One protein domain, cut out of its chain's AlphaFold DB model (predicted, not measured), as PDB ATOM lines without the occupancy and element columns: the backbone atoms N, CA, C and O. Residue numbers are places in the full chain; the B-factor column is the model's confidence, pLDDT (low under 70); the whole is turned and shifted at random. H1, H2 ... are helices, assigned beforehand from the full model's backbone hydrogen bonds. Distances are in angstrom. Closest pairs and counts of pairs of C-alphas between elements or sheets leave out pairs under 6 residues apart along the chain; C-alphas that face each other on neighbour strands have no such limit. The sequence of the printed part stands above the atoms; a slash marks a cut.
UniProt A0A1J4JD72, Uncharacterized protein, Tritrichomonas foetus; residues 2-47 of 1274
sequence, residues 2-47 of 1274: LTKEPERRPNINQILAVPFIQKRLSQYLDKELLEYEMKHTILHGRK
ATOM      1  N   LEU A   2     -21.549  41.189  52.261       59.47
ATOM      2  CA  LEU A   2     -20.137  41.417  52.618       59.47
ATOM      3  C   LEU A   2     -19.478  40.257  53.404       59.47
ATOM      4  O   LEU A   2     -18.567  40.468  54.198       59.47
ATOM      5  N   THR A   3     -19.937  39.020  53.209       80.38
ATOM      6  CA  THR A   3     -19.232  37.827  53.699       80.38
ATOM      7  C   THR A   3     -17.951  37.662  52.877       80.38
ATOM      8  O   THR A   3     -18.018  37.641  51.648       80.38
ATOM      9  N   LYS A   4     -16.775  37.596  53.527       87.81
ATOM     10  CA  LYS A   4     -15.483  37.513  52.816       87.81
ATOM     11  C   LYS A   4     -15.445  36.291  51.892       87.81
ATOM     12  O   LYS A   4     -15.196  36.448  50.700       87.81
ATOM     13  N   GLU A   5     -15.809  35.126  52.421       85.19
ATOM     14  CA  GLU A   5     -16.011  33.881  51.672       85.19
ATOM     15  C   GLU A   5     -17.071  34.051  50.560       85.19
ATOM     16  O   GLU A   5     -18.216  34.397  50.873       85.19
ATOM     17  N   PRO A   6     -16.741  33.799  49.277       83.69
ATOM     18  CA  PRO A   6     -17.655  34.033  48.159       83.69
ATOM     19  C   PRO A   6     -18.848  33.068  48.148       83.69
ATOM     20  O   PRO A   6     -19.960  33.487  47.841       83.69
ATOM     21  N   GLU A   7     -18.656  31.809  48.550       84.69
ATOM     22  CA  GLU A   7     -19.717  30.786  48.589       84.69
ATOM     23  C   GLU A   7     -20.818  31.102  49.613       84.69
ATOM     24  O   GLU A   7     -21.982  30.763  49.413       84.69
ATOM     25  N   ARG A   8     -20.469  31.819  50.694       87.56
ATOM     26  CA  ARG A   8     -21.421  32.326  51.694       87.56
ATOM     27  C   ARG A   8     -22.003  33.698  51.333       87.56
ATOM     28  O   ARG A   8     -22.656  34.327  52.173       87.56
ATOM     29  N   ARG A   9     -21.781  34.223  50.123       89.06
ATOM     30  CA  ARG A   9     -22.480  35.430  49.649       89.06
ATOM     31  C   ARG A   9     -23.846  35.014  49.093       89.06
ATOM     32  O   ARG A   9     -23.896  34.163  48.209       89.06
ATOM     33  N   PRO A  10     -24.962  35.594  49.577       88.81
ATOM     34  CA  PRO A  10     -26.272  35.277  49.030       88.81
ATOM     35  C   PRO A  10     -26.310  35.648  47.546       88.81
ATOM     36  O   PRO A  10     -25.846  36.718  47.153       88.81
ATOM     37  N   ASN A  11     -26.866  34.757  46.731       86.69
ATOM     38  CA  ASN A  11     -27.033  34.947  45.293       86.69
ATOM     39  C   ASN A  11     -27.881  36.204  45.008       86.69
ATOM     40  O   ASN A  11     -28.748  36.550  45.811       86.69
ATOM     41  N   ILE A  12     -27.708  36.853  43.850       83.62
ATOM     42  CA  ILE A  12     -28.518  38.024  43.461       83.62
ATOM     43  C   ILE A  12     -30.031  37.752  43.569       83.62
ATOM     44  O   ILE A  12     -30.769  38.589  44.077       83.62
ATOM     45  N   ASN A  13     -30.481  36.536  43.242       83.44
ATOM     46  CA  ASN A  13     -31.874  36.112  43.401       83.44
ATOM     47  C   ASN A  13     -32.308  36.032  44.877       83.44
ATOM     48  O   ASN A  13     -33.451  36.339  45.195       83.44
ATOM     49  N   GLN A  14     -31.414  35.631  45.787       88.25
ATOM     50  CA  GLN A  14     -31.682  35.599  47.232       88.25
ATOM     51  C   GLN A  14     -31.694  37.014  47.828       88.25
ATOM     52  O   GLN A  14     -32.489  37.283  48.721       88.25
ATOM     53  N   ILE A  15     -30.860  37.922  47.309       88.38
ATOM     54  CA  ILE A  15     -30.838  39.345  47.680       88.38
ATOM     55  C   ILE A  15     -32.136  40.031  47.225       88.38
ATOM     56  O   ILE A  15     -32.823  40.647  48.035       88.38
ATOM     57  N   LEU A  16     -32.529  39.863  45.959       88.38
ATOM     58  CA  LEU A  16     -33.783  40.401  45.414       88.38
ATOM     59  C   LEU A  16     -35.037  39.727  46.006       88.38
ATOM     60  O   LEU A  16     -36.124  40.295  45.935       88.38
ATOM     61  N   ALA A  17     -34.904  38.554  46.633       86.38
ATOM     62  CA  ALA A  17     -35.968  37.910  47.406       86.38
ATOM     63  C   ALA A  17     -36.102  38.427  48.853       86.38
ATOM     64  O   ALA A  17     -37.062  38.063  49.532       86.38
ATOM     65  N   VAL A  18     -35.187  39.270  49.354       91.00
ATOM     66  CA  VAL A  18     -35.308  39.841  50.709       91.00
ATOM     67  C   VAL A  18     -36.531  40.773  50.759       91.00
ATOM     68  O   VAL A  18     -36.569  41.742  49.994       91.00
ATOM     69  N   PRO A  19     -37.497  40.584  51.684       92.00
ATOM     70  CA  PRO A  19     -38.726  41.385  51.721       92.00
ATOM     71  C   PRO A  19     -38.503  42.897  51.844       92.00
ATOM     72  O   PRO A  19     -39.289  43.675  51.314       92.00
ATOM     73  N   PHE A  20     -37.417  43.331  52.493       93.44
ATOM     74  CA  PHE A  20     -37.010  44.740  52.533       93.44
ATOM     75  C   PHE A  20     -36.676  45.291  51.137       93.44
ATOM     76  O   PHE A  20     -37.129  46.377  50.785       93.44
ATOM     77  N   ILE A  21     -35.930  44.532  50.329       88.94
ATOM     78  CA  ILE A  21     -35.542  44.931  48.971       88.94
ATOM     79  C   ILE A  21     -36.754  44.863  48.041       88.94
ATOM     80  O   ILE A  21     -36.991  45.823  47.317       88.94
ATOM     81  N   GLN A  22     -37.591  43.824  48.132       89.25
ATOM     82  CA  GLN A  22     -38.851  43.767  47.378       89.25
ATOM     83  C   GLN A  22     -39.785  44.931  47.719       89.25
ATOM     84  O   GLN A  22     -40.302  45.582  46.815       89.25
ATOM     85  N   LYS A  23     -39.959  45.245  49.011       92.75
ATOM     86  CA  LYS A  23     -40.785  46.375  49.455       92.75
ATOM     87  C   LYS A  23     -40.228  47.703  48.947       92.75
ATOM     88  O   LYS A  23     -40.993  48.498  48.409       92.75
ATOM     89  N   ARG A  24     -38.914  47.923  49.056       92.50
ATOM     90  CA  ARG A  24     -38.257  49.150  48.580       92.50
ATOM     91  C   ARG A  24     -38.342  49.288  47.060       92.50
ATOM     92  O   ARG A  24     -38.680  50.359  46.576       92.50
ATOM     93  N   LEU A  25     -38.135  48.207  46.310       91.31
ATOM     94  CA  LEU A  25     -38.347  48.198  44.863       91.31
ATOM     95  C   LEU A  25     -39.818  48.477  44.513       91.31
ATOM     96  O   LEU A  25     -40.065  49.300  43.646       91.31
ATOM     97  N   SER A  26     -40.796  47.930  45.247       90.50
ATOM     98  CA  SER A  26     -42.230  48.223  45.037       90.50
ATOM     99  C   SER A  26     -42.680  49.643  45.412       90.50
ATOM    100  O   SER A  26     -43.820  50.005  45.145       90.50
ATOM    101  N   GLN A  27     -41.808  50.454  46.023       91.88
ATOM    102  CA  GLN A  27     -42.029  51.895  46.209       91.88
ATOM    103  C   GLN A  27     -41.510  52.725  45.026       91.88
ATOM    104  O   GLN A  27     -41.915  53.871  44.865       91.88
ATOM    105  N   TYR A  28     -40.619  52.156  44.206       90.69
ATOM    106  CA  TYR A  28     -40.022  52.815  43.042       90.69
ATOM    107  C   TYR A  28     -40.420  52.166  41.706       90.69
ATOM    108  O   TYR A  28     -40.028  52.681  40.667       90.69
ATOM    109  N   LEU A  29     -41.170  51.056  41.710       89.69
ATOM    110  CA  LEU A  29     -41.502  50.235  40.538       89.69
ATOM    111  C   LEU A  29     -42.946  49.692  40.639       89.69
ATOM    112  O   LEU A  29     -43.361  49.200  41.690       89.69
ATOM    113  N   ASP A  30     -43.700  49.771  39.539       90.88
ATOM    114  CA  ASP A  30     -45.114  49.373  39.423       90.88
ATOM    115  C   ASP A  30     -45.333  47.874  39.608       90.88
ATOM    116  O   ASP A  30     -44.460  47.061  39.328       90.88
ATOM    117  N   LYS A  31     -46.560  47.463  39.942       87.00
ATOM    118  CA  LYS A  31     -46.862  46.042  40.144       87.00
ATOM    119  C   LYS A  31     -46.609  45.171  38.908       87.00
ATOM    120  O   LYS A  31     -45.946  44.153  39.045       87.00
ATOM    121  N   GLU A  32     -47.071  45.562  37.717       87.56
ATOM    122  CA  GLU A  32     -46.924  44.753  36.483       87.56
ATOM    123  C   GLU A  32     -45.465  44.493  36.088       87.56
ATOM    124  O   GLU A  32     -45.153  43.597  35.299       87.56
ATOM    125  N   LEU A  33     -44.573  45.338  36.601       85.00
ATOM    126  CA  LEU A  33     -43.413  45.769  35.851       85.00
ATOM    127  C   LEU A  33     -42.150  45.758  36.732       85.00
ATOM    128  O   LEU A  33     -41.130  45.255  36.285       85.00
ATOM    129  N   LEU A  34     -42.283  45.977  38.045       89.31
ATOM    130  CA  LEU A  34     -41.512  45.227  39.045       89.31
ATOM    131  C   LEU A  34     -41.670  43.716  38.839       89.31
ATOM    132  O   LEU A  34     -40.701  42.977  38.958       89.31
ATOM    133  N   GLU A  35     -42.868  43.221  38.513       83.25
ATOM    134  CA  GLU A  35     -43.038  41.799  38.201       83.25
ATOM    135  C   GLU A  35     -42.332  41.424  36.882       83.25
ATOM    136  O   GLU A  35     -41.877  40.291  36.744       83.25
ATOM    137  N   TYR A  36     -42.178  42.361  35.937       85.38
ATOM    138  CA  TYR A  36     -41.369  42.189  34.725       85.38
ATOM    139  C   TYR A  36     -39.866  42.187  35.070       85.38
ATOM    140  O   TYR A  36     -39.232  41.196  34.724       85.38
ATOM    141  N   GLU A  37     -39.326  43.150  35.840       81.12
ATOM    142  CA  GLU A  37     -37.967  43.114  36.433       81.12
ATOM    143  C   GLU A  37     -37.696  41.790  37.159       81.12
ATOM    144  O   GLU A  37     -36.732  41.086  36.862       81.12
ATOM    145  N   MET A  38     -38.554  41.394  38.102       79.44
ATOM    146  CA  MET A  38     -38.353  40.181  38.898       79.44
ATOM    147  C   MET A  38     -38.396  38.915  38.028       79.44
ATOM    148  O   MET A  38     -37.571  38.032  38.222       79.44
ATOM    149  N   LYS A  39     -39.250  38.826  36.994       77.06
ATOM    150  CA  LYS A  39     -39.271  37.702  36.018       77.06
ATOM    151  C   LYS A  39     -37.991  37.562  35.173       77.06
ATOM    152  O   LYS A  39     -37.914  36.672  34.319       77.06
ATOM    153  N   HIS A  40     -37.026  38.461  35.341       63.06
ATOM    154  CA  HIS A  40     -36.015  38.734  34.333       63.06
ATOM    155  C   HIS A  40     -34.604  38.957  34.883       63.06
ATOM    156  O   HIS A  40     -33.660  38.399  34.312       63.06
ATOM    157  N   THR A  41     -34.500  39.645  36.019       61.88
ATOM    158  CA  THR A  41     -33.373  39.592  36.962       61.88
ATOM    159  C   THR A  41     -33.285  38.233  37.661       61.88
ATOM    160  O   THR A  41     -32.177  37.776  37.940       61.88
ATOM    161  N   ILE A  42     -34.409  37.510  37.826       58.72
ATOM    162  CA  ILE A  42     -34.375  36.055  38.043       58.72
ATOM    163  C   ILE A  42     -33.733  35.405  36.811       58.72
ATOM    164  O   ILE A  42     -34.352  35.215  35.760       58.72
ATOM    165  N   LEU A  43     -32.456  35.051  36.969       50.22
ATOM    166  CA  LEU A  43     -31.592  34.423  35.970       50.22
ATOM    167  C   LEU A  43     -32.119  33.039  35.543       50.22
ATOM    168  O   LEU A  43     -31.655  31.995  35.996       50.22
ATOM    169  N   HIS A  44     -33.084  33.020  34.620       50.66
ATOM    170  CA  HIS A  44     -33.781  31.827  34.115       50.66
ATOM    171  C   HIS A  44     -32.921  30.914  33.199       50.66
ATOM    172  O   HIS A  44     -33.323  30.560  32.088       50.66
ATOM    173  N   GLY A  45     -31.699  30.550  33.611       49.81
ATOM    174  CA  GLY A  45     -30.769  29.735  32.801       49.81
ATOM    175  C   GLY A  45     -30.418  30.387  31.453       49.81
ATOM    176  O   GLY A  45     -30.081  29.725  30.458       49.81
ATOM    177  N   ARG A  46     -30.578  31.711  31.388       49.56
ATOM    178  CA  ARG A  46     -30.364  32.528  30.207       49.56
ATOM    179  C   ARG A  46     -28.953  33.129  30.280       49.56
ATOM    180  O   ARG A  46     -28.729  34.068  31.023       49.56
ATOM    181  N   LYS A  47     -28.021  32.533  29.512       47.78
ATOM    182  CA  LYS A  47     -26.706  33.091  29.097       47.78
ATOM    183  C   LYS A  47     -26.849  34.568  28.602       47.78
ATOM    184  O   LYS A  47     -27.985  34.989  28.385       47.78
TER     185      LYS A  47
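Overview. This is residues 2 to 47 of the 1274 residues of an uncharacterized protein of Tritrichomonas foetus (UniProt A0A1J4JD72). Three helices make a loose, flat triangle: H2 and H3 form a V with its corner at residues 29 and 30, and short H1 sits at the V's open side. Residues 3 to 9, before H1, stick out as a free arm, and H3 folds back from the corner so that its end comes near H1. The printed part has 46 residues with three named helices, in the order H1, H2, H3, and no named strand; the class is all helix. The whole is loose, with a radius of gyration of the C-alphas of 12.3 A, and spans 36 by 27 by 11 A.

Arrangement. Past residues 3 to 9, which stand free, look for H1 at residues 12 to 16. It is close to but not clearly touching H2, residues 19 to 28; their closest C-alphas are those of Leu 16 and Gln 22, 6.4 A apart. H3, residues 31 to 41, is close to but not clearly touching H2, with the C-alphas of Ser 26 and Leu 34 closest at 6.7 A. These two run opposite ways at a steep tilt of 58 degrees. H1 and H3 are also close but not clearly touching; their closest C-alphas, of Asn 13 and Thr 41, are 7.5 A apart. In H1 every O i to N i+4 pair is within hydrogen-bond range; in H2 it is 5 of 6 and in H3 6 of 7.

Along the chain. Find C-alpha 12 at (-28.518, 38.024, 43.461), where H1 begins; it runs 6.1 A to C-alpha 16. H2 runs 14.4 A from C-alpha 19 at (-38.726, 41.385, 51.721) to C-alpha 28. H3 runs 15.3 A from C-alpha 31 to C-alpha 41 at (-33.373, 39.592, 36.962).

Size, cuts and confidence. The two C-alphas farthest apart, of Lys 4 and Glu 32, are 36.2 A apart. The printed part has no cut, and both links between helices are tight. Look for pLDDT under 70 at residue 2 and residues 40 to 47, of which 40 to 41 belong to H3; the mean of the printed part is 80.9.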